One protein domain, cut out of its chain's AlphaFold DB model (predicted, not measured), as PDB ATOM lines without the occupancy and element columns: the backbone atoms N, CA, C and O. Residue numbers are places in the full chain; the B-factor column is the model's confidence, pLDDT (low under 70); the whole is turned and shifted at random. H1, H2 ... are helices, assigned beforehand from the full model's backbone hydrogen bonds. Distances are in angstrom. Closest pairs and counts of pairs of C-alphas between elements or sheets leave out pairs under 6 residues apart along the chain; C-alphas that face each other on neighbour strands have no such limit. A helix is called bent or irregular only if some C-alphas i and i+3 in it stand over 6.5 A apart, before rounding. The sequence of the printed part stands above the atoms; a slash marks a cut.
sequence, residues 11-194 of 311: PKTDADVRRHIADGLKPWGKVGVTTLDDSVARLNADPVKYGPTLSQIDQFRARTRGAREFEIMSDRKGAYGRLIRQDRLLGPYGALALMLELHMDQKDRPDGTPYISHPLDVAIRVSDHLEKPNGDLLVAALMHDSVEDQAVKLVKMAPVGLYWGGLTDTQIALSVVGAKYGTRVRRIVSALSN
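Overview. This is residues 11 to 194 of the 311 residues of an uncharacterized protein of Candidatus Daviesbacteria bacterium RIFCSPHIGHO2_02_FULL_43_12 (UniProt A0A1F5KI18). H3, H6, H7 and H8 stand side by side as the core, a somewhat loose four-helix bundle, with H2 packed on H3 and H6. On one side of it the bent H11 packs on H8 with its arm H11b, while the short H9 and H10, and far out H1, pack on its other arm, H11a; residues 73 to 83, of which 73 belongs to H4, stick out. The printed part has 184 residues with eleven named helices, H1 to H11 in chain order, and no named strand: all helix, the packing part aligned, part crossed. The whole is compact, with a radius of gyration of the C-alphas of 16.3 A and spans of 45 by 42 by 32 A.

Arrangement. Start at H1, residues 14 to 23; far along the chain, H11, residues 169 to 192, was assigned as one helix by its hydrogen bonds but is bent, C-alphas 180 and 183 being 9.1 A apart, into H11a, 169 to 180, and H11b, 183 to 192. H1 touches residues 175 to 179 of H11a alone, closest at C-alphas Arg 18 and Ala 179, 5.9 A. H2, residues 36 to 44, and H3, 47 to 64, form a hairpin at a shallow tilt of 30 degrees, closest at C-alphas Leu 43 and Tyr 50, 5.8 A, H3 touching with residues 50 to 54 alone. H2 touches H6, 92 to 103, closest at C-alphas Leu 36 and Ala 97, 4.6 A. H4, 67 to 73, and H5, 84 to 87, touch no helix but are near each other. H7, 117 to 129, touches H3 at a shallow 24 degrees, the same way, closest at C-alphas Thr 53 and Ser 117, 5.4 A. H7 and H8, 135 to 143, form a hairpin, closest at C-alphas Ala 123 and Ala 141, 5.0 A. H8 touches H6 at a shallow 6 degrees, closest at C-alphas Pro 92 and Val 139, 4.9 A, and H11b at a steep 41 degrees, closest at C-alphas Ala 140 and Val 189, 5.6 A. H9, 146 to 149, and H10, 151 to 156, touch H11a, closest at C-alphas Val 147 and Thr 170, 6.0 A, and Ala 151 and Ala 173, 5.3 A; H11a touches H9 with residues 170 to 174 alone. Every O i to N i+4 pair is within hydrogen-bond range in H1, H2, H6, H7, H8, H10, H11a and H11b; H3 has 12 of 14, H4 1 of 3, with 2 of 4 O i to N i+3 pairs, and H5 and H9 are too short for an i+4 pair.

Along the chain. Find C-alpha 14, where H1 begins, at (160.008, 148.908, 188.698). H3 starts at (122.391, 150.023, 205.810) and runs 23.4 A; it is irregular, C-alphas 49 and 52 being 7.8 A apart. H6 runs 16.1 A, H7 18.4 A and H11a 16.3 A. H11b ends at C-alpha 192, (141.382, 147.110, 181.617).

Size, cuts and confidence. The C-alphas farthest apart are Gly 78 and Pro 110, 50.8 A. The printed part has no cut; H1 to H2, H6 to H7 and H10 to H11 are long links. The printed part's mean pLDDT is 75.6; residues 11 to 34, 65 to 90 and 158 to 166 are under 70.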
ATOM      1  N   PRO A  11     164.444 158.609 186.586       40.44
ATOM      2  CA  PRO A  11     163.188 157.865 186.635       40.44
ATOM      3  C   PRO A  11     163.416 156.542 187.378       40.44
ATOM      4  O   PRO A  11     164.273 155.745 186.998       40.44
ATOM      5  N   LYS A  12     162.687 156.331 188.480       49.91
ATOM      6  CA  LYS A  12     162.790 155.103 189.278       49.91
ATOM      7  C   LYS A  12     162.237 153.929 188.466       49.91
ATOM      8  O   LYS A  12     161.125 154.009 187.951       49.91
ATOM      9  N   THR A  13     163.004 152.847 188.348       53.88
ATOM     10  CA  THR A  13     162.569 151.620 187.662       53.88
ATOM     11  C   THR A  13     161.601 150.808 188.531       53.88
ATOM     12  O   THR A  13     161.580 150.963 189.752       53.88
ATOM     13  N   ASP A  14     160.854 149.862 187.948       46.16
ATOM     14  CA  ASP A  14     160.008 148.908 188.698       46.16
ATOM     15  C   ASP A  14     160.779 148.155 189.805       46.16
ATOM     16  O   ASP A  14     160.219 147.799 190.845       46.16
ATOM     17  N   ALA A  15     162.081 147.924 189.610       50.12
ATOM     18  CA  ALA A  15     162.953 147.310 190.607       50.12
ATOM     19  C   ALA A  15     163.278 148.270 191.765       50.12
ATOM     20  O   ALA A  15     163.286 147.851 192.925       50.12
ATOM     21  N   ASP A  16     163.479 149.558 191.473       45.88
ATOM     22  CA  ASP A  16     163.671 150.598 192.488       45.88
ATOM     23  C   ASP A  16     162.399 150.816 193.307       45.88
ATOM     24  O   ASP A  16     162.480 151.058 194.507       45.88
ATOM     25  N   VAL A  17     161.224 150.661 192.693       50.50
ATOM     26  CA  VAL A  17     159.917 150.694 193.369       50.50
ATOM     27  C   VAL A  17     159.781 149.543 194.347       50.50
ATOM     28  O   VAL A  17     159.477 149.768 195.515       50.50
ATOM     29  N   ARG A  18     160.036 148.310 193.889       50.38
ATOM     30  CA  ARG A  18     159.992 147.121 194.749       50.38
ATOM     31  C   ARG A  18     160.965 147.247 195.914       50.38
ATOM     32  O   ARG A  18     160.592 146.917 197.031       50.38
ATOM     33  N   ARG A  19     162.172 147.772 195.675       46.94
ATOM     34  CA  ARG A  19     163.173 148.019 196.721       46.94
ATOM     35  C   ARG A  19     162.742 149.130 197.676       46.94
ATOM     36  O   ARG A  19     162.809 148.934 198.875       46.94
ATOM     37  N   HIS A  20     162.222 150.253 197.185       43.78
ATOM     38  CA  HIS A  20     161.741 151.345 198.038       43.78
ATOM     39  C   HIS A  20     160.490 150.958 198.837       43.78
ATOM     40  O   HIS A  20     160.282 151.473 199.927       43.78
ATOM     41  N   ILE A  21     159.679 150.030 198.326       45.66
ATOM     42  CA  ILE A  21     158.545 149.448 199.049       45.66
ATOM     43  C   ILE A  21     159.004 148.364 200.025       45.66
ATOM     44  O   ILE A  21     158.441 148.297 201.106       45.66
ATOM     45  N   ALA A  22     160.039 147.580 199.712       41.75
ATOM     46  CA  ALA A  22     160.669 146.624 200.630       41.75
ATOM     47  C   ALA A  22     161.438 147.306 201.778       41.75
ATOM     48  O   ALA A  22     161.344 146.878 202.925       41.75
ATOM     49  N   ASP A  23     162.131 148.408 201.492       37.62
ATOM     50  CA  ASP A  23     162.880 149.212 202.464       37.62
ATOM     51  C   ASP A  23     161.955 150.197 203.206       37.62
ATOM     52  O   ASP A  23     162.136 150.493 204.388       37.62
ATOM     53  N   GLY A  24     160.918 150.680 202.516       38.31
ATOM     54  CA  GLY A  24     159.821 151.505 203.025       38.31
ATOM     55  C   GLY A  24     158.652 150.696 203.576       38.31
ATOM     56  O   GLY A  24     157.641 151.279 203.939       38.31
ATOM     57  N   LEU A  25     158.805 149.378 203.723       40.16
ATOM     58  CA  LEU A  25     157.875 148.475 204.405       40.16
ATOM     59  C   LEU A  25     157.935 148.644 205.939       40.16
ATOM     60  O   LEU A  25     157.511 147.769 206.692       40.16
ATOM     61  N   LYS A  26     158.362 149.822 206.427       37.62
ATOM     62  CA  LYS A  26     157.665 150.421 207.571       37.62
ATOM     63  C   LYS A  26     156.220 150.567 207.117       37.62
ATOM     64  O   LYS A  26     155.957 151.261 206.146       37.62
ATOM     65  N   PRO A  27     155.318 149.812 207.740       40.25
ATOM     66  CA  PRO A  27     154.144 149.291 207.082       40.25
ATOM     67  C   PRO A  27     153.346 150.441 206.478       40.25
ATOM     68  O   PRO A  27     153.277 151.527 207.056       40.25
ATOM     69  N   TRP A  28     152.617 150.144 205.405       44.28
ATOM     70  CA  TRP A  28     151.394 150.872 205.060       44.28
ATOM     71  C   TRP A  28     150.582 151.273 206.330       44.28
ATOM     72  O   TRP A  28     149.922 152.297 206.350       44.28
ATOM     73  N   GLY A  29     150.744 150.554 207.449       38.12
ATOM     74  CA  GLY A  29     150.354 150.888 208.825       38.12
ATOM     75  C   GLY A  29     150.983 152.103 209.535       38.12
ATOM     76  O   GLY A  29     151.259 152.006 210.730       38.12
ATOM     77  N   LYS A  30     151.114 153.264 208.884       37.41
ATOM     78  CA  LYS A  30     151.002 154.563 209.595       37.41
ATOM     79  C   LYS A  30     150.124 155.606 208.897       37.41
ATOM     80  O   LYS A  30     149.822 156.622 209.514       37.41
ATOM     81  N   VAL A  31     149.657 155.340 207.679       38.81
ATOM     82  CA  VAL A  31     148.562 156.096 207.058       38.81
ATOM     83  C   VAL A  31     147.359 155.163 207.111       38.81
ATOM     84  O   VAL A  31     147.417 154.098 206.514       38.81
ATOM     85  N   GLY A  32     146.362 155.493 207.935       43.19
ATOM     86  CA  GLY A  32     145.263 154.616 208.361       43.19
ATOM     87  C   GLY A  32     144.752 153.654 207.288       43.19
ATOM     88  O   GLY A  32     143.897 154.009 206.487       43.19
ATOM     89  N   VAL A  33     145.276 152.426 207.289       49.94
ATOM     90  CA  VAL A  33     144.758 151.351 206.444       49.94
ATOM     91  C   VAL A  33     143.465 150.895 207.091       49.94
ATOM     92  O   VAL A  33     143.498 150.125 208.050       49.94
ATOM     93  N   THR A  34     142.348 151.397 206.576       61.78
ATOM     94  CA  THR A  34     141.019 150.859 206.847       61.78
ATOM     95  C   THR A  34     141.074 149.359 206.554       61.78
ATOM     96  O   THR A  34     141.352 148.942 205.426       61.78
ATOM     97  N   THR A  35     140.907 148.522 207.577       73.19
ATOM     98  CA  THR A  35     140.764 147.083 207.349       73.19
ATOM     99  C   THR A  35     139.449 146.827 206.617       73.19
ATOM    100  O   THR A  35     138.547 147.661 206.645       73.19
ATOM    101  N   LEU A  36     139.289 145.656 205.989       79.19
ATOM    102  CA  LEU A  36     137.996 145.313 205.388       79.19
ATOM    103  C   LEU A  36     136.854 145.406 206.413       79.19
ATOM    104  O   LEU A  36     135.753 145.813 206.061       79.19
ATOM    105  N   ASP A  37     137.118 145.054 207.672       79.75
ATOM    106  CA  ASP A  37     136.114 145.124 208.732       79.75
ATOM    107  C   ASP A  37     135.794 146.581 209.113       79.75
ATOM    108  O   ASP A  37     134.626 146.903 209.312       79.75
ATOM    109  N   ASP A  38     136.779 147.487 209.097       80.50
ATOM    110  CA  ASP A  38     136.540 148.928 209.272       80.50
ATOM    111  C   ASP A  38     135.728 149.509 208.098       80.50
ATOM    112  O   ASP A  38     134.801 150.295 208.307       80.50
ATOM    113  N   SER A  39     136.021 149.099 206.855       84.69
ATOM    114  CA  SER A  39     135.245 149.506 205.676       84.69
ATOM    115  C   SER A  39     133.802 149.016 205.788       84.69
ATOM    116  O   SER A  39     132.870 149.785 205.573       84.69
ATOM    117  N   VAL A  40     133.602 147.755 206.182       86.75
ATOM    118  CA  VAL A  40     132.274 147.163 206.400       86.75
ATOM    119  C   VAL A  40     131.531 147.870 207.533       86.75
ATOM    120  O   VAL A  40     130.333 148.116 207.407       86.75
ATOM    121  N   ALA A  41     132.209 148.245 208.619       88.19
ATOM    122  CA  ALA A  41     131.602 149.010 209.704       88.19
ATOM    123  C   ALA A  41     131.113 150.389 209.227       88.19
ATOM    124  O   ALA A  41     130.000 150.788 209.565       88.19
ATOM    125  N   ARG A  42     131.891 151.081 208.382       89.88
ATOM    126  CA  ARG A  42     131.480 152.355 207.761       89.88
ATOM    127  C   ARG A  42     130.246 152.191 206.874       89.88
ATOM    128  O   ARG A  42     129.337 153.005 206.967       89.88
ATOM    129  N   LEU A  43     130.188 151.143 206.052       90.75
ATOM    130  CA  LEU A  43     129.013 150.869 205.213       90.75
ATOM    131  C   LEU A  43     127.772 150.531 206.057       90.75
ATOM    132  O   LEU A  43     126.679 150.999 205.759       90.75
ATOM    133  N   ASN A  44     127.940 149.782 207.150       91.88
ATOM    134  CA  ASN A  44     126.857 149.463 208.086       91.88
ATOM    135  C   ASN A  44     126.294 150.682 208.833       91.88
ATOM    136  O   ASN A  44     125.226 150.569 209.429       91.88
ATOM    137  N   ALA A  45     126.974 151.833 208.813       93.44
ATOM    138  CA  ALA A  45     126.430 153.068 209.375       93.44
ATOM    139  C   ALA A  45     125.232 153.605 208.566       93.44
ATOM    140  O   ALA A  45     124.421 154.348 209.112       93.44
ATOM    141  N   ASP A  46     125.099 153.204 207.296       92.56
ATOM    142  CA  ASP A  46     123.942 153.495 206.444       92.56
ATOM    143  C   ASP A  46     123.491 152.222 205.696       92.56
ATOM    144  O   ASP A  46     123.770 152.034 204.505       92.56
ATOM    145  N   PRO A  47     122.800 151.298 206.389       90.19
ATOM    146  CA  PRO A  47     122.391 150.023 205.810       90.19
ATOM    147  C   PRO A  47     121.263 150.178 204.782       90.19
ATOM    148  O   PRO A  47     121.053 149.274 203.976       90.19
ATOM    149  N   VAL A  48     120.546 151.309 204.777       91.75
ATOM    150  CA  VAL A  48     119.527 151.603 203.759       91.75
ATOM    151  C   VAL A  48     120.206 151.830 202.414       91.75
ATOM    152  O   VAL A  48     119.790 151.243 201.416       91.75
ATOM    153  N   LYS A  49     121.283 152.626 202.389       91.94
ATOM    154  CA  LYS A  49     122.063 152.857 201.171       91.94
ATOM    155  C   LYS A  49     122.918 151.647 200.785       91.94
ATOM    156  O   LYS A  49     122.943 151.265 199.616       91.94
ATOM    157  N   TYR A  50     123.629 151.047 201.742       94.19
ATOM    158  CA  TYR A  50     124.679 150.058 201.455       94.19
ATOM    159  C   TYR A  50     124.298 148.600 201.726       94.19
ATOM    160  O   TYR A  50     125.126 147.713 201.521       94.19
ATOM    161  N   GLY A  51     123.062 148.308 202.140       93.19
ATOM    162  CA  GLY A  51     122.577 146.943 202.379       93.19
ATOM    163  C   GLY A  51     122.848 145.967 201.222       93.19
ATOM    164  O   GLY A  51     123.422 144.899 201.459       93.19
ATOM    165  N   PRO A  52     122.528 146.322 199.960       92.94
ATOM    166  CA  PRO A  52     122.867 145.493 198.804       92.94
ATOM    167  C   PRO A  52     124.375 145.254 198.659       92.94
ATOM    168  O   PRO A  52     124.799 144.118 198.444       92.94
ATOM    169  N   THR A  53     125.199 146.289 198.850       92.94
ATOM    170  CA  THR A  53     126.662 146.174 198.789       92.94
ATOM    171  C   THR A  53     127.205 145.253 199.883       92.94
ATOM    172  O   THR A  53     128.082 144.434 199.625       92.94
ATOM    173  N   LEU A  54     126.668 145.324 201.103       93.19
ATOM    174  CA  LEU A  54     127.042 144.426 202.200       93.19
ATOM    175  C   LEU A  54     126.730 142.962 201.854       93.19
ATOM    176  O   LEU A  54     127.582 142.093 202.039       93.19
ATOM    177  N   SER A  55     125.567 142.696 201.248       94.19
ATOM    178  CA  SER A  55     125.235 141.360 200.738       94.19
ATOM    179  C   SER A  55     126.221 140.896 199.664       94.19
ATOM    180  O   SER A  55     126.678 139.752 199.696       94.19
ATOM    181  N   GLN A  56     126.608 141.776 198.737       94.50
ATOM    182  CA  GLN A  56     127.629 141.463 197.738       94.50
ATOM    183  C   GLN A  56     128.992 141.154 198.387       94.50
ATOM    184  O   GLN A  56     129.678 140.228 197.956       94.50
ATOM    185  N   ILE A  57     129.382 141.857 199.457       93.00
ATOM    186  CA  ILE A  57     130.634 141.580 200.184       93.00
ATOM    187  C   ILE A  57     130.601 140.167 200.776       93.00
ATOM    188  O   ILE A  57     131.577 139.419 200.651       93.00
ATOM    189  N   ASP A  58     129.482 139.767 201.377       91.56
ATOM    190  CA  ASP A  58     129.313 138.422 201.933       91.56
ATOM    191  C   ASP A  58     129.299 137.343 200.846       91.56
ATOM    192  O   ASP A  58     129.921 136.286 200.997       91.56
ATOM    193  N   GLN A  59     128.663 137.632 199.712       92.31
ATOM    194  CA  GLN A  59     128.672 136.779 198.529       92.31
ATOM    195  C   GLN A  59     130.085 136.581 197.974       92.31
ATOM    196  O   GLN A  59     130.494 135.443 197.726       92.31
ATOM    197  N   PHE A  60     130.843 137.667 197.820       92.06
ATOM    198  CA  PHE A  60     132.233 137.622 197.390       92.06
ATOM    199  C   PHE A  60     133.077 136.819 198.383       92.06
ATOM    200  O   PHE A  60     133.808 135.911 197.985       92.06
ATOM    201  N   ARG A  61     132.923 137.071 199.691       88.19
ATOM    202  CA  ARG A  61     133.584 136.302 200.757       88.19
ATOM    203  C   ARG A  61     133.283 134.812 200.642       88.19
ATOM    204  O   ARG A  61     134.215 134.023 200.730       88.19
ATOM    205  N   ALA A  62     132.024 134.422 200.444       86.12
ATOM    206  CA  ALA A  62     131.605 133.025 200.335       86.12
ATOM    207  C   ALA A  62     132.228 132.310 199.125       86.12
ATOM    208  O   ALA A  62     132.753 131.207 199.273       86.12
ATOM    209  N   ARG A  63     132.232 132.961 197.958       83.81
ATOM    210  CA  ARG A  63     132.764 132.413 196.697       83.81
ATOM    211  C   ARG A  63     134.284 132.294 196.686       83.81
ATOM    212  O   ARG A  63     134.841 131.366 196.108       83.81
ATOM    213  N   THR A  64     134.959 133.202 197.385       77.44
ATOM    214  CA  THR A  64     136.426 133.273 197.423       77.44
ATOM    215  C   THR A  64     137.056 132.498 198.581       77.44
ATOM    216  O   THR A  64     138.283 132.423 198.652       77.44
ATOM    217  N   ARG A  65     136.267 131.847 199.458       67.56
ATOM    218  CA  ARG A  65     136.808 131.076 200.600       67.56
ATOM    219  C   ARG A  65     137.830 130.010 200.186       67.56
ATOM    220  O   ARG A  65     138.767 129.790 200.939       67.56
ATOM    221  N   GLY A  66     137.692 129.398 199.005       54.69
ATOM    222  CA  GLY A  66     138.645 128.406 198.477       54.69
ATOM    223  C   GLY A  66     139.932 128.998 197.881       54.69
ATOM    224  O   GLY A  66     140.956 128.322 197.843       54.69
ATOM    225  N   ALA A  67     139.935 130.274 197.473       54.28
ATOM    226  CA  ALA A  67     141.166 130.973 197.075       54.28
ATOM    227  C   ALA A  67     142.106 131.188 198.278       54.28
ATOM    228  O   ALA A  67     143.323 131.243 198.124       54.28
ATOM    229  N   ARG A  68     141.528 131.224 199.486       47.88
ATOM    230  CA  ARG A  68     142.221 131.373 200.768       47.88
ATOM    231  C   ARG A  68     143.191 130.224 201.072       47.88
ATOM    232  O   ARG A  68     144.165 130.437 201.778       47.88
ATOM    233  N   GLU A  69     142.935 129.014 200.570       39.97
ATOM    234  CA  GLU A  69     143.770 127.829 200.834       39.97
ATOM    235  C   GLU A  69     144.978 127.728 199.887       39.97
ATOM    236  O   GLU A  69     146.043 127.265 200.299       39.97
ATOM    237  N   PHE A  70     144.848 128.229 198.653       39.38
ATOM    238  CA  PHE A  70     145.942 128.254 197.674       39.38
ATOM    239  C   PHE A  70     147.058 129.242 198.049       39.38
ATOM    240  O   PHE A  70     148.226 128.943 197.809       39.38
ATOM    241  N   GLU A  71     146.729 130.359 198.706       42.78
ATOM    242  CA  GLU A  71     147.733 131.266 199.291       42.78
ATOM    243  C   GLU A  71     148.472 130.594 200.466       42.78
ATOM    244  O   GLU A  71     149.701 130.607 200.522       42.78
ATOM    245  N   ILE A  72     147.748 129.883 201.343       37.66
ATOM    246  CA  ILE A  72     148.306 129.247 202.555       37.66
ATOM    247  C   ILE A  72     149.259 128.078 202.237       37.66
ATOM    248  O   ILE A  72     150.151 127.770 203.035       37.66
ATOM    249  N   MET A  73     149.088 127.392 201.105       32.97
ATOM    250  CA  MET A  73     149.871 126.191 200.787       32.97
ATOM    251  C   MET A  73     151.201 126.451 200.069       32.97
ATOM    252  O   MET A  73     152.044 125.552 200.066       32.97
ATOM    253  N   SER A  74     151.425 127.641 199.505       39.88
ATOM    254  CA  SER A  74     152.675 127.930 198.783       39.88
ATOM    255  C   SER A  74     153.877 128.212 199.695       39.88
ATOM    256  O   SER A  74     155.010 128.109 199.233       39.88
ATOM    257  N   ASP A  75     153.655 128.467 200.992       42.03
ATOM    258  CA  ASP A  75     154.712 128.932 201.901       42.03
ATOM    259  C   ASP A  75     154.814 128.142 203.218       42.03
ATOM    260  O   ASP A  75     154.941 128.671 204.327       42.03
ATOM    261  N   ARG A  76     154.764 126.809 203.129       39.75
ATOM    262  CA  ARG A  76     155.178 125.970 204.261       39.75
ATOM    263  C   ARG A  76     156.684 125.730 204.222       39.75
ATOM    264  O   ARG A  76     157.112 124.690 203.726       39.75
ATOM    265  N   LYS A  77     157.451 126.636 204.854       37.94
ATOM    266  CA  LYS A  77     158.559 126.307 205.787       37.94
ATOM    267  C   LYS A  77     159.149 127.552 206.492       37.94
ATOM    268  O   LYS A  77     160.070 128.186 205.996       37.94
ATOM    269  N   GLY A  78     158.712 127.788 207.738       42.12
ATOM    270  CA  GLY A  78     159.446 128.563 208.763       42.12
ATOM    271  C   GLY A  78     158.973 130.005 208.979       42.12
ATOM    272  O   GLY A  78     158.470 130.594 208.047       42.12
ATOM    273  N   ALA A  79     159.101 130.542 210.210       37.84
ATOM    274  CA  ALA A  79     158.893 131.936 210.697       37.84
ATOM    275  C   ALA A  79     157.656 132.763 210.228       37.84
ATOM    276  O   ALA A  79     157.392 133.846 210.759       37.84
ATOM    277  N   TYR A  80     156.854 132.230 209.311       36.12
ATOM    278  CA  TYR A  80     155.866 132.897 208.469       36.12
ATOM    279  C   TYR A  80     154.513 133.117 209.139       36.12
ATOM    280  O   TYR A  80     153.651 133.767 208.569       36.12
ATOM    281  N   GLY A  81     154.323 132.671 210.384       34.75
ATOM    282  CA  GLY A  81     153.093 132.930 211.142       34.75
ATOM    283  C   GLY A  81     152.800 134.422 211.363       34.75
ATOM    284  O   GLY A  81     151.648 134.807 211.542       34.75
ATOM    285  N   ARG A  82     153.826 135.288 211.311       35.88
ATOM    286  CA  ARG A  82     153.680 136.754 211.416       35.88
ATOM    287  C   ARG A  82     153.448 137.461 210.071       35.88
ATOM    288  O   ARG A  82     152.893 138.556 210.080       35.88
ATOM    289  N   LEU A  83     153.779 136.822 208.945       36.88
ATOM    290  CA  LEU A  83     153.491 137.297 207.580       36.88
ATOM    291  C   LEU A  83     152.034 137.031 207.149       36.88
ATOM    292  O   LEU A  83     151.526 137.714 206.267       36.88
ATOM    293  N   ILE A  84     151.307 136.152 207.855       39.12
ATOM    294  CA  ILE A  84     149.877 135.837 207.626       39.12
ATOM    295  C   ILE A  84     148.958 137.079 207.731       39.12
ATOM    296  O   ILE A  84     147.860 137.103 207.174       39.12
ATOM    297  N   ARG A  85     149.390 138.158 208.408       40.50
ATOM    298  CA  ARG A  85     148.658 139.445 208.416       40.50
ATOM    299  C   ARG A  85     148.924 140.320 207.187       40.50
ATOM    300  O   ARG A  85     148.110 141.190 206.895       40.50
ATOM    301  N   GLN A  86     150.029 140.093 206.488       41.75
ATOM    302  CA  GLN A  86     150.452 140.860 205.319       41.75
ATOM    303  C   GLN A  86     149.748 140.366 204.048       41.75
ATOM    304  O   GLN A  86     149.302 141.189 203.259       41.75
ATOM    305  N   ASP A  87     149.507 139.058 203.926       41.09
ATOM    306  CA  ASP A  87     148.764 138.456 202.803       41.09
ATOM    307  C   ASP A  87     147.305 138.927 202.717       41.09
ATOM    308  O   ASP A  87     146.800 139.256 201.647       41.09
ATOM    309  N   ARG A  88     146.635 139.115 203.864       48.25
ATOM    310  CA  ARG A  88     145.294 139.734 203.917       48.25
ATOM    311  C   ARG A  88     145.245 141.148 203.318       48.25
ATOM    312  O   ARG A  88     144.157 141.608 202.990       48.25
ATOM    313  N   LEU A  89     146.388 141.825 203.189       53.97
ATOM    314  CA  LEU A  89     146.522 143.163 202.603       53.97
ATOM    315  C   LEU A  89     147.000 143.140 201.140       53.97
ATOM    316  O   LEU A  89     147.036 144.208 200.522       53.97
ATOM    317  N   LEU A  90     147.384 141.975 200.609       63.84
ATOM    318  CA  LEU A  90     147.938 141.789 199.260       63.84
ATOM    319  C   LEU A  90     147.094 140.829 198.395       63.84
ATOM    320  O   LEU A  90     147.255 140.815 197.186       63.84
ATOM    321  N   GLY A  91     146.162 140.072 198.975       76.94
ATOM    322  CA  GLY A  91     145.208 139.240 198.233       76.94
ATOM    323  C   GLY A  91     143.867 139.938 197.931       76.94
ATOM    324  O   GLY A  91     143.698 141.139 198.185       76.94
ATOM    325  N   PRO A  92     142.852 139.187 197.461       86.88
ATOM    326  CA  PRO A  92     141.541 139.726 197.079       86.88
ATOM    327  C   PRO A  92     140.819 140.522 198.178       86.88
ATOM    328  O   PRO A  92     140.123 141.487 197.883       86.88
ATOM    329  N   TYR A  93     140.997 140.180 199.458       83.94
ATOM    330  CA  TYR A  93     140.391 140.942 200.561       83.94
ATOM    331  C   TYR A  93     141.071 142.290 200.812       83.94
ATOM    332  O   TYR A  93     140.398 143.250 201.188       83.94
ATOM    333  N   GLY A  94     142.385 142.369 200.593       80.44
ATOM    334  CA  GLY A  94     143.128 143.625 200.656       80.44
ATOM    335  C   GLY A  94     142.740 144.545 199.504       80.44
ATOM    336  O   GLY A  94     142.519 145.737 199.717       80.44
ATOM    337  N   ALA A  95     142.568 143.970 198.311       88.88
ATOM    338  CA  ALA A  95     142.029 144.671 197.150       88.88
ATOM    339  C   ALA A  95     140.596 145.153 197.382       88.88
ATOM    340  O   ALA A  95     140.301 146.302 197.085       88.88
ATOM    341  N   LEU A  96     139.735 144.330 197.990       90.81
ATOM    342  CA  LEU A  96     138.368 144.721 198.336       90.81
ATOM    343  C   LEU A  96     138.357 145.912 199.300       90.81
ATOM    344  O   LEU A  96     137.658 146.884 199.046       90.81
ATOM    345  N   ALA A  97     139.150 145.874 200.373       87.06
ATOM    346  CA  ALA A  97     139.237 146.992 201.315       87.06
ATOM    347  C   ALA A  97     139.733 148.281 200.637       87.06
ATOM    348  O   ALA A  97     139.168 149.351 200.856       87.06
ATOM    349  N   LEU A  98     140.755 148.176 199.777       87.81
ATOM    350  CA  LEU A  98     141.279 149.321 199.036       87.81
ATOM    351  C   LEU A  98     140.255 149.873 198.037       87.81
ATOM    352  O   LEU A  98     140.040 151.078 198.016       87.81
ATOM    353  N   MET A  99     139.603 149.014 197.251       93.56
ATOM    354  CA  MET A  99     138.543 149.401 196.315       93.56
ATOM    355  C   MET A  99     137.418 150.134 197.053       93.56
ATOM    356  O   MET A  99     137.027 151.225 196.642       93.56
ATOM    357  N   LEU A 100     136.960 149.598 198.191       91.81
ATOM    358  CA  LEU A 100     135.951 150.263 199.013       91.81
ATOM    359  C   LEU A 100     136.424 151.646 199.462       91.81
ATOM    360  O   LEU A 100     135.687 152.608 199.299       91.81
ATOM    361  N   GLU A 101     137.645 151.774 199.983       89.38
ATOM    362  CA  GLU A 101     138.173 153.072 200.413       89.38
ATOM    363  C   GLU A 101     138.274 154.073 199.258       89.38
ATOM    364  O   GLU A 101     137.952 155.245 199.436       89.38
ATOM    365  N   LEU A 102     138.699 153.632 198.071       91.12
ATOM    366  CA  LEU A 102     138.837 154.499 196.905       91.12
ATOM    367  C   LEU A 102     137.479 155.025 196.433       91.12
ATOM    368  O   LEU A 102     137.349 156.226 196.203       91.12
ATOM    369  N   HIS A 103     136.471 154.157 196.356       93.19
ATOM    370  CA  HIS A 103     135.205 154.448 195.685       93.19
ATOM    371  C   HIS A 103     134.028 154.773 196.633       93.19
ATOM    372  O   HIS A 103     132.944 155.084 196.146       93.19
ATOM    373  N   MET A 104     134.188 154.722 197.965       88.81
ATOM    374  CA  MET A 104     133.085 154.939 198.931       88.81
ATOM    375  C   MET A 104     132.383 156.296 198.774       88.81
ATOM    376  O   MET A 104     131.175 156.409 198.949       88.81
ATOM    377  N   ASP A 105     133.161 157.321 198.463       89.06
ATOM    378  CA  ASP A 105     132.769 158.718 198.282       89.06
ATOM    379  C   ASP A 105     132.565 159.080 196.799       89.06
ATOM    380  O   ASP A 105     132.274 160.232 196.471       89.06
ATOM    381  N   GLN A 106     132.670 158.100 195.893       93.38
ATOM    382  CA  GLN A 106     132.338 158.294 194.486       93.38
ATOM    383  C   GLN A 106     130.829 158.469 194.318       93.38
ATOM    384  O   GLN A 106     130.019 157.842 195.002       93.38
ATOM    385  N   LYS A 107     130.451 159.339 193.378       93.12
ATOM    386  CA  LYS A 107     129.053 159.575 193.030       93.12
ATOM    387  C   LYS A 107     128.369 158.259 192.655       93.12
ATOM    388  O   LYS A 107     128.935 157.450 191.920       93.12
ATOM    389  N   ASP A 108     127.133 158.104 193.120       92.31
ATOM    390  CA  ASP A 108     126.288 156.964 192.784       92.31
ATOM    391  C   ASP A 108     126.144 156.809 191.259       92.31
ATOM    392  O   ASP A 108     126.225 157.767 190.476       92.31
ATOM    393  N   ARG A 109     125.939 155.562 190.840       88.06
ATOM    394  CA  ARG A 109     125.729 155.175 189.447       88.06
ATOM    395  C   ARG A 109     124.457 155.843 188.901       88.06
ATOM    396  O   ARG A 109     123.592 156.266 189.667       88.06
ATOM    397  N   PRO A 110     124.292 155.931 187.568       81.94
ATOM    398  CA  PRO A 110     123.106 156.548 186.964       81.94
ATOM    399  C   PRO A 110     121.763 155.934 187.391       81.94
ATOM    400  O   PRO A 110     120.743 156.615 187.320       81.94
ATOM    401  N   ASP A 111     121.764 154.673 187.822       81.38
ATOM    402  CA  ASP A 111     120.601 153.942 188.341       81.38
ATOM    403  C   ASP A 111     120.332 154.197 189.840       81.38
ATOM    404  O   ASP A 111     119.383 153.652 190.397       81.38
ATOM    405  N   GLY A 112     121.147 155.030 190.495       85.06
ATOM    406  CA  GLY A 112     121.054 155.361 191.917       85.06
ATOM    407  C   GLY A 112     121.784 154.390 192.847       85.06
ATOM    408  O   GLY A 112     121.793 154.613 194.056       85.06
ATOM    409  N   THR A 113     122.410 153.332 192.325       89.25
ATOM    410  CA  THR A 113     123.167 152.385 193.157       89.25
ATOM    411  C   THR A 113     124.538 152.951 193.556       89.25
ATOM    412  O   THR A 113     125.156 153.679 192.772       89.25
ATOM    413  N   PRO A 114     125.073 152.622 194.749       93.88
ATOM    414  CA  PRO A 114     126.421 153.042 195.128       93.88
ATOM    415  C   PRO A 114     127.481 152.506 194.162       93.88
ATOM    416  O   PRO A 114     127.456 151.316 193.835       93.88
ATOM    417  N   TYR A 115     128.450 153.342 193.767       94.12
ATOM    418  CA  TYR A 115     129.474 152.975 192.775       94.12
ATOM    419  C   TYR A 115     130.244 151.700 193.130       94.12
ATOM    420  O   TYR A 115     130.416 150.829 192.281       94.12
ATOM    421  N   ILE A 116     130.618 151.551 194.404       94.56
ATOM    422  CA  ILE A 116     131.304 150.373 194.964       94.56
ATOM    423  C   ILE A 116     130.624 149.032 194.641       94.56
ATOM    424  O   ILE A 116     131.284 147.995 194.636       94.56
ATOM    425  N   SER A 117     129.321 149.040 194.349       94.19
ATOM    426  CA  SER A 117     128.568 147.835 193.994       94.19
ATOM    427  C   SER A 117     128.966 147.281 192.623       94.19
ATOM    428  O   SER A 117     128.822 146.083 192.392       94.19
ATOM    429  N   HIS A 118     129.473 148.123 191.714       94.69
ATOM    430  CA  HIS A 118     129.824 147.720 190.354       94.69
ATOM    431  C   HIS A 118     131.128 146.905 190.282       94.69
ATOM    432  O   HIS A 118     131.041 145.751 189.855       94.69
ATOM    433  N   PRO A 119     132.296 147.387 190.761       95.94
ATOM    434  CA  PRO A 119     133.510 146.564 190.776       95.94
ATOM    435  C   PRO A 119     133.342 145.264 191.564       95.94
ATOM    436  O   PRO A 119     133.928 144.235 191.224       95.94
ATOM    437  N   LEU A 120     132.496 145.283 192.598       95.38
ATOM    438  CA  LEU A 120     132.177 144.096 193.377       95.38
ATOM    439  C   LEU A 120     131.304 143.094 192.604       95.38
ATOM    440  O   LEU A 120     131.600 141.900 192.646       95.38
ATOM    441  N   ASP A 121     130.281 143.551 191.871       95.38
ATOM    442  CA  ASP A 121     129.479 142.690 190.987       95.38
ATOM    443  C   ASP A 121     130.348 142.039 189.904       95.38
ATOM    444  O   ASP A 121     130.292 140.824 189.707       95.38
ATOM    445  N   VAL A 122     131.229 142.820 189.269       96.81
ATOM    446  CA  VAL A 122     132.185 142.314 188.271       96.81
ATOM    447  C   VAL A 122     133.079 141.234 188.885       96.81
ATOM    448  O   VAL A 122     133.196 140.141 188.328       96.81
ATOM    449  N   ALA A 123     133.657 141.475 190.065       96.56
ATOM    450  CA  ALA A 123     134.510 140.499 190.740       96.56
ATOM    451  C   ALA A 123     133.762 139.212 191.149       96.56
ATOM    452  O   ALA A 123     134.326 138.118 191.062       96.56
ATOM    453  N   ILE A 124     132.490 139.316 191.554       95.69
ATOM    454  CA  ILE A 124     131.626 138.159 191.841       95.69
ATOM    455  C   ILE A 124     131.364 137.355 190.566       95.69
ATOM    456  O   ILE A 124     131.562 136.140 190.570       95.69
ATOM    457  N   ARG A 125     130.986 138.014 189.463       95.44
ATOM    458  CA  ARG A 125     130.748 137.349 188.172       95.44
ATOM    459  C   ARG A 125     132.004 136.660 187.660       95.44
ATOM    460  O   ARG A 125     131.932 135.499 187.265       95.44
ATOM    461  N   VAL A 126     133.161 137.320 187.739       95.56
ATOM    462  CA  VAL A 126     134.456 136.699 187.425       95.56
ATOM    463  C   VAL A 126     134.657 135.457 188.293       95.56
ATOM    464  O   VAL A 126     134.911 134.381 187.758       95.56
ATOM    465  N   SER A 127     134.466 135.554 189.613       93.69
ATOM    466  CA  SER A 127     134.606 134.400 190.510       93.69
ATOM    467  C   SER A 127     133.688 133.229 190.146       93.69
ATOM    468  O   SER A 127     134.114 132.080 190.266       93.69
ATOM    469  N   ASP A 128     132.449 133.497 189.734       93.62
ATOM    470  CA  ASP A 128     131.463 132.459 189.413       93.62
ATOM    471  C   ASP A 128     131.804 131.707 188.121       93.62
ATOM    472  O   ASP A 128     131.510 130.514 187.987       93.62
ATOM    473  N   HIS A 129     132.482 132.380 187.191       94.12
ATOM    474  CA  HIS A 129     132.746 131.856 185.854       94.12
ATOM    475  C   HIS A 129     134.188 131.372 185.649       94.12
ATOM    476  O   HIS A 129     134.471 130.697 184.661       94.12
ATOM    477  N   LEU A 130     135.108 131.623 186.582       90.88
ATOM    478  CA  LEU A 130     136.448 131.037 186.541       90.88
ATOM    479  C   LEU A 130     136.404 129.526 186.789       90.88
ATOM    480  O   LEU A 130     135.922 129.089 187.826       90.88
ATOM    481  N   GLU A 131     136.985 128.697 185.918       88.19
ATOM    482  CA  GLU A 131     137.104 127.242 186.161       88.19
ATOM    483  C   GLU A 131     137.849 126.911 187.463       88.19
ATOM    484  O   GLU A 131     137.507 125.952 188.154       88.19
ATOM    485  N   LYS A 132     138.853 127.722 187.810       85.88
ATOM    486  CA  LYS A 132     139.664 127.583 189.021       85.88
ATOM    487  C   LYS A 132     139.786 128.928 189.735       85.88
ATOM    488  O   LYS A 132     139.928 129.941 189.049       85.88
ATOM    489  N   PRO A 133     139.800 128.956 191.078       83.44
ATOM    490  CA  PRO A 133     140.092 130.180 191.818       83.44
ATOM    491  C   PRO A 133     141.412 130.809 191.354       83.44
ATOM    492  O   PRO A 133     142.416 130.111 191.214       83.44
ATOM    493  N   ASN A 134     141.412 132.122 191.119       88.38
ATOM    494  CA  ASN A 134     142.600 132.867 190.708       88.38
ATOM    495  C   ASN A 134     142.619 134.237 191.400       88.38
ATOM    496  O   ASN A 134     141.835 135.119 191.055       88.38
ATOM    497  N   GLY A 135     143.509 134.394 192.385       87.62
ATOM    498  CA  GLY A 135     143.628 135.615 193.185       87.62
ATOM    499  C   GLY A 135     143.941 136.852 192.344       87.62
ATOM    500  O   GLY A 135     143.269 137.865 192.512       87.62
ATOM    501  N   ASP A 136     144.866 136.749 191.385       91.12
ATOM    502  CA  ASP A 136     145.265 137.873 190.526       91.12
ATOM    503  C   ASP A 136     144.086 138.426 189.720       91.12
ATOM    504  O   ASP A 136     143.927 139.639 189.613       91.12
ATOM    505  N   LEU A 137     143.238 137.546 189.173       94.25
ATOM    506  CA  LEU A 137     142.067 137.958 188.392       94.25
ATOM    507  C   LEU A 137     140.992 138.598 189.268       94.25
ATOM    508  O   LEU A 137     140.360 139.560 188.849       94.25
ATOM    509  N   LEU A 138     140.803 138.102 190.493       94.94
ATOM    510  CA  LEU A 138     139.863 138.698 191.443       94.94
ATOM    511  C   LEU A 138     140.349 140.065 191.932       94.94
ATOM    512  O   LEU A 138     139.557 140.998 192.021       94.94
ATOM    513  N   VAL A 139     141.649 140.199 192.212       93.94
ATOM    514  CA  VAL A 139     142.269 141.488 192.540       93.94
ATOM    515  C   VAL A 139     142.124 142.450 191.363       93.94
ATOM    516  O   VAL A 139     141.683 143.578 191.560       93.94
ATOM    517  N   ALA A 140     142.448 142.019 190.142       96.75
ATOM    518  CA  ALA A 140     142.326 142.862 188.959       96.75
ATOM    519  C   ALA A 140     140.872 143.281 188.690       96.75
ATOM    520  O   ALA A 140     140.640 144.443 188.380       96.75
ATOM    521  N   ALA A 141     139.898 142.385 188.880       97.12
ATOM    522  CA  ALA A 141     138.476 142.700 188.743       97.12
ATOM    523  C   ALA A 141     138.006 143.743 189.768       97.12
ATOM    524  O   ALA A 141     137.302 144.681 189.412       97.12
ATOM    525  N   LEU A 142     138.438 143.630 191.028       96.62
ATOM    526  CA  LEU A 142     138.138 144.636 192.052       96.62
ATOM    527  C   LEU A 142     138.785 145.993 191.740       96.62
ATOM    528  O   LEU A 142     138.201 147.027 192.035       96.62
ATOM    529  N   MET A 143     139.983 145.992 191.154       95.50
ATOM    530  CA  MET A 143     140.781 147.200 190.919       95.50
ATOM    531  C   MET A 143     140.601 147.811 189.520       95.50
ATOM    532  O   MET A 143     141.291 148.785 189.220       95.50
ATOM    533  N   HIS A 144     139.739 147.252 188.660       95.56
ATOM    534  CA  HIS A 144     139.696 147.606 187.235       95.56
ATOM    535  C   HIS A 144     139.415 149.098 186.992       95.56
ATOM    536  O   HIS A 144     140.138 149.726 186.222       95.56
ATOM    537  N   ASP A 145     138.482 149.682 187.751       95.31
ATOM    538  CA  ASP A 145     138.152 151.114 187.696       95.31
ATOM    539  C   ASP A 145     139.048 151.991 188.574       95.31
ATOM    540  O   ASP A 145     139.106 153.209 188.418       95.31
ATOM    541  N   SER A 146     139.768 151.409 189.533       93.50
ATOM    542  CA  SER A 146     140.502 152.187 190.538       93.50
ATOM    543  C   SER A 146     141.641 153.020 189.945       93.50
ATOM    544  O   SER A 146     141.991 154.064 190.492       93.50
ATOM    545  N   VAL A 147     142.234 152.568 188.840       92.19
ATOM    546  CA  VAL A 147     143.263 153.328 188.115       92.19
ATOM    547  C   VAL A 147     142.644 154.377 187.192       92.19
ATOM    548  O   VAL A 147     143.231 155.442 187.033       92.19
ATOM    549  N   GLU A 148     141.478 154.108 186.607       89.94
ATOM    550  CA  GLU A 148     140.809 155.030 185.680       89.94
ATOM    551  C   GLU A 148     140.138 156.188 186.434       89.94
ATOM    552  O   GLU A 148     140.389 157.353 186.133       89.94
ATOM    553  N   ASP A 149     139.386 155.881 187.492       92.38
ATOM    554  CA  ASP A 149     138.579 156.866 188.218       92.38
ATOM    555  C   ASP A 149     139.275 157.453 189.448       92.38
ATOM    556  O   ASP A 149     138.980 158.570 189.875       92.38
ATOM    557  N   GLN A 150     140.161 156.677 190.078       93.25
ATOM    558  CA  GLN A 150     140.670 156.969 191.423       93.25
ATOM    559  C   GLN A 150     142.200 157.061 191.488       93.25
ATOM    560  O   GLN A 150     142.764 157.023 192.586       93.25
ATOM    561  N   ALA A 151     142.883 157.260 190.349       90.69
ATOM    562  CA  ALA A 151     144.343 157.384 190.289       90.69
ATOM    563  C   ALA A 151     144.887 158.390 191.312       90.69
ATOM    564  O   ALA A 151     145.746 158.045 192.119       90.69
ATOM    565  N   VAL A 152     144.334 159.605 191.356       89.00
ATOM    566  CA  VAL A 152     144.774 160.667 192.279       89.00
ATOM    567  C   VAL A 152     144.694 160.215 193.739       89.00
ATOM    568  O   VAL A 152     145.610 160.452 194.530       89.00
ATOM    569  N   LYS A 153     143.590 159.568 194.125       88.75
ATOM    570  CA  LYS A 153     143.371 159.102 195.499       88.75
ATOM    571  C   LYS A 153     144.305 157.943 195.835       88.75
ATOM    572  O   LYS A 153     144.942 157.962 196.887       88.75
ATOM    573  N   LEU A 154     144.473 157.003 194.908       86.31
ATOM    574  CA  LEU A 154     145.401 155.885 195.041       86.31
ATOM    575  C   LEU A 154     146.858 156.356 195.181       86.31
ATOM    576  O   LEU A 154     147.588 155.841 196.028       86.31
ATOM    577  N   VAL A 155     147.267 157.378 194.422       83.75
ATOM    578  CA  VAL A 155     148.591 158.014 194.536       83.75
ATOM    579  C   VAL A 155     148.771 158.672 195.904       83.75
ATOM    580  O   VAL A 155     149.804 158.478 196.541       83.75
ATOM    581  N   LYS A 156     147.767 159.402 196.405       82.25
ATOM    582  CA  LYS A 156     147.817 160.039 197.738       82.25
ATOM    583  C   LYS A 156     147.919 159.032 198.885       82.25
ATOM    584  O   LYS A 156     148.497 159.350 199.920       82.25
ATOM    585  N   MET A 157     147.357 157.840 198.709       75.88
ATOM    586  CA  MET A 157     147.430 156.747 199.682       75.88
ATOM    587  C   MET A 157     148.733 155.941 199.587       75.88
ATOM    588  O   MET A 157     149.004 155.111 200.458       75.88
ATOM    589  N   ALA A 158     149.541 156.153 198.545       69.12
ATOM    590  CA  ALA A 158     150.798 155.447 198.369       69.12
ATOM    591  C   ALA A 158     151.847 155.882 199.417       69.12
ATOM    592  O   ALA A 158     151.834 157.025 199.881       69.12
ATOM    593  N   PRO A 159     152.797 155.001 199.789       59.41
ATOM    594  CA  PRO A 159     153.854 155.342 200.737       59.41
ATOM    595  C   PRO A 159     154.665 156.585 200.325       59.41
ATOM    596  O   PRO A 159     155.111 156.718 199.183       59.41
ATOM    597  N   VAL A 160     154.905 157.481 201.287       47.59
ATOM    598  CA  VAL A 160     155.694 158.714 201.110       47.59
ATOM    599  C   VAL A 160     157.142 158.372 200.713       47.59
ATOM    600  O   VAL A 160     157.789 157.575 201.385       47.59
ATOM    601  N   GLY A 161     157.670 158.987 199.644       50.62
ATOM    602  CA  GLY A 161     159.041 158.753 199.118       50.62
ATOM    603  C   GLY A 161     159.093 158.347 197.636       50.62
ATOM    604  O   GLY A 161     160.137 158.364 196.971       50.62
ATOM    605  N   LEU A 162     157.923 158.052 197.090       55.25
ATOM    606  CA  LEU A 162     157.638 157.866 195.678       55.25
ATOM    607  C   LEU A 162     157.581 159.240 194.969       55.25
ATOM    608  O   LEU A 162     156.523 159.731 194.600       55.25
ATOM    609  N   TYR A 163     158.732 159.911 194.847       47.25
ATOM    610  CA  TYR A 163     158.887 161.071 193.960       47.25
ATOM    611  C   TYR A 163     158.995 160.571 192.516       47.25
ATOM    612  O   TYR A 163     159.953 159.878 192.169       47.25
ATOM    613  N   TRP A 164     158.015 160.935 191.694       60.19
ATOM    614  CA  TRP A 164     157.854 160.483 190.313       60.19
ATOM    615  C   TRP A 164     157.796 161.681 189.367       60.19
ATOM    616  O   TRP A 164     156.758 161.995 188.791       60.19
ATOM    617  N   GLY A 165     158.901 162.419 189.257       57.78
ATOM    618  CA  GLY A 165     158.968 163.533 188.313       57.78
ATOM    619  C   GLY A 165     158.672 163.052 186.888       57.78
ATOM    620  O   GLY A 165     159.353 162.155 186.399       57.78
ATOM    621  N   GLY A 166     157.666 163.649 186.242       68.69
ATOM    622  CA  GLY A 166     157.332 163.415 184.832       68.69
ATOM    623  C   GLY A 166     156.377 162.255 184.531       68.69
ATOM    624  O   GLY A 166     156.100 162.032 183.356       68.69
ATOM    625  N   LEU A 167     155.865 161.533 185.536       78.81
ATOM    626  CA  LEU A 167     154.825 160.515 185.330       78.81
ATOM    627  C   LEU A 167     153.424 161.083 185.566       78.81
ATOM    628  O   LEU A 167     153.237 161.963 186.406       78.81
ATOM    629  N   THR A 168     152.435 160.546 184.853       85.56
ATOM    630  CA  THR A 168     151.018 160.828 185.110       85.56
ATOM    631  C   THR A 168     150.529 160.085 186.356       85.56
ATOM    632  O   THR A 168     151.082 159.047 186.732       85.56
ATOM    633  N   ASP A 169     149.446 160.566 186.973       86.44
ATOM    634  CA  ASP A 169     148.841 159.895 188.132       86.44
ATOM    635  C   ASP A 169     148.456 158.442 187.819       86.44
ATOM    636  O   ASP A 169     148.680 157.560 188.644       86.44
ATOM    637  N   THR A 170     147.974 158.158 186.606       88.69
ATOM    638  CA  THR A 170     147.675 156.800 186.120       88.69
ATOM    639  C   THR A 170     148.915 155.902 186.126       88.69
ATOM    640  O   THR A 170     148.867 154.769 186.604       88.69
ATOM    641  N   GLN A 171     150.057 156.396 185.638       87.25
ATOM    642  CA  GLN A 171     151.310 155.631 185.618       87.25
ATOM    643  C   GLN A 171     151.819 155.341 187.035       87.25
ATOM    644  O   GLN A 171     152.309 154.240 187.320       87.25
ATOM    645  N   ILE A 172     151.675 156.307 187.942       84.56
ATOM    646  CA  ILE A 172     152.034 156.133 189.349       84.56
ATOM    647  C   ILE A 172     151.082 155.131 190.012       84.56
ATOM    648  O   ILE A 172     151.542 154.195 190.665       84.56
ATOM    649  N   ALA A 173     149.774 155.265 189.796       88.81
ATOM    650  CA  ALA A 173     148.748 154.354 190.295       88.81
ATOM    651  C   ALA A 173     149.000 152.904 189.847       88.81
ATOM    652  O   ALA A 173     149.013 151.995 190.678       88.81
ATOM    653  N   LEU A 174     149.315 152.679 188.568       89.50
ATOM    654  CA  LEU A 174     149.697 151.358 188.053       89.50
ATOM    655  C   LEU A 174     150.966 150.814 188.718       89.50
ATOM    656  O   LEU A 174     151.053 149.620 189.009       89.50
ATOM    657  N   SER A 175     151.944 151.679 188.997       83.12
ATOM    658  CA  SER A 175     153.161 151.292 189.718       83.12
ATOM    659  C   SER A 175     152.853 150.877 191.160       83.12
ATOM    660  O   SER A 175     153.395 149.881 191.641       83.12
ATOM    661  N   VAL A 176     151.931 151.579 191.828       82.94
ATOM    662  CA  VAL A 176     151.433 151.231 193.169       82.94
ATOM    663  C   VAL A 176     150.712 149.881 193.151       82.94
ATOM    664  O   VAL A 176     151.035 149.014 193.966       82.94
ATOM    665  N   VAL A 177     149.800 149.662 192.195       86.50
ATOM    666  CA  VAL A 177     149.122 148.369 191.986       86.50
ATOM    667  C   VAL A 177     150.149 147.260 191.777       86.50
ATOM    668  O   VAL A 177     150.091 146.235 192.450       86.50
ATOM    669  N   GLY A 178     151.133 147.469 190.901       82.94
ATOM    670  CA  GLY A 178     152.142 146.458 190.584       82.94
ATOM    671  C   GLY A 178     153.079 146.127 191.732       82.94
ATOM    672  O   GLY A 178     153.537 144.992 191.854       82.94
ATOM    673  N   ALA A 179     153.354 147.097 192.593       75.44
ATOM    674  CA  ALA A 179     154.167 146.856 193.766       75.44
ATOM    675  C   ALA A 179     153.398 146.186 194.908       75.44
ATOM    676  O   ALA A 179     153.995 145.437 195.675       75.44
ATOM    677  N   LYS A 180     152.086 146.436 195.011       79.69
ATOM    678  CA  LYS A 180     151.219 145.819 196.019       79.69
ATOM    679  C   LYS A 180     150.767 144.411 195.620       79.69
ATOM    680  O   LYS A 180     150.734 143.530 196.465       79.69
ATOM    681  N   TYR A 181     150.452 144.194 194.348       80.94
ATOM    682  CA  TYR A 181     149.785 142.980 193.865       80.94
ATOM    683  C   TYR A 181     150.580 142.219 192.796       80.94
ATOM    684  O   TYR A 181     150.127 141.208 192.270       80.94
ATOM    685  N   GLY A 182     151.777 142.691 192.453       81.12
ATOM    686  CA  GLY A 182     152.639 142.056 191.462       81.12
ATOM    687  C   GLY A 182     152.425 142.554 190.029       81.12
ATOM    688  O   GLY A 182     151.450 143.219 189.673       81.12
ATOM    689  N   THR A 183     153.386 142.223 189.166       86.00
ATOM    690  CA  THR A 183     153.437 142.694 187.771       86.00
ATOM    691  C   THR A 183     152.304 142.149 186.914       86.00
ATOM    692  O   THR A 183     151.857 142.847 186.009       86.00
ATOM    693  N   ARG A 184     151.813 140.937 187.201       91.31
ATOM    694  CA  ARG A 184     150.676 140.354 186.481       91.31
ATOM    695  C   ARG A 184     149.400 141.162 186.709       91.31
ATOM    696  O   ARG A 184     148.789 141.572 185.732       91.31
ATOM    697  N   VAL A 185     149.057 141.476 187.960       92.50
ATOM    698  CA  VAL A 185     147.887 142.313 188.279       92.50
ATOM    699  C   VAL A 185     148.013 143.699 187.653       92.50
ATOM    700  O   VAL A 185     147.080 144.143 186.995       92.50
ATOM    701  N   ARG A 186     149.174 144.361 187.765       92.94
ATOM    702  CA  ARG A 186     149.405 145.656 187.091       92.94
ATOM    703  C   ARG A 186     149.152 145.578 185.592       92.94
ATOM    704  O   ARG A 186     148.506 146.462 185.045       92.94
ATOM    705  N   ARG A 187     149.686 144.549 184.933       95.38
ATOM    706  CA  ARG A 187     149.533 144.342 183.491       95.38
ATOM    707  C   ARG A 187     148.059 144.182 183.112       95.38
ATOM    708  O   ARG A 187     147.629 144.790 182.140       95.38
ATOM    709  N   ILE A 188     147.301 143.405 183.886       96.56
ATOM    710  CA  ILE A 188     145.868 143.185 183.654       96.56
ATOM    711  C   ILE A 188     145.088 144.484 183.871       96.56
ATOM    712  O   ILE A 188     144.372 144.905 182.973       96.56
ATOM    713  N   VAL A 189     145.270 145.160 185.011       96.38
ATOM    714  CA  VAL A 189     144.586 146.431 185.317       96.38
ATOM    715  C   VAL A 189     144.910 147.496 184.268       96.38
ATOM    716  O   VAL A 189     144.009 148.175 183.797       96.38
ATOM    717  N   SER A 190     146.164 147.579 183.814       94.38
ATOM    718  CA  SER A 190     146.557 148.492 182.734       94.38
ATOM    719  C   SER A 190     145.834 148.222 181.414       94.38
ATOM    720  O   SER A 190     145.606 149.167 180.673       94.38
ATOM    721  N   ALA A 191     145.526 146.962 181.096       94.50
ATOM    722  CA  ALA A 191     144.782 146.595 179.888       94.50
ATOM    723  C   ALA A 191     143.259 146.773 180.052       94.50
ATOM    724  O   ALA A 191     142.520 146.810 179.068       94.50
ATOM    725  N   LEU A 192     142.781 146.848 181.298       94.31
ATOM    726  CA  LEU A 192     141.382 147.110 181.617       94.31
ATOM    727  C   LEU A 192     141.055 148.601 181.574       94.31
ATOM    728  O   LEU A 192     139.960 148.934 181.131       94.31
ATOM    729  N   SER A 193     141.997 149.469 181.950       87.25
ATOM    730  CA  SER A 193     141.838 150.920 181.836       87.25
ATOM    731  C   SER A 193     141.683 151.354 180.380       87.25
ATOM    732  O   SER A 193     142.415 150.890 179.503       87.25
ATOM    733  N   ASN A 194     140.725 152.239 180.123       82.62
ATOM    734  CA  ASN A 194     140.469 152.746 178.782       82.62
ATOM    735  C   ASN A 194     141.545 153.742 178.332       82.62
ATOM    736  O   ASN A 194     142.134 154.477 179.129       82.62
TER     737      ASN A 194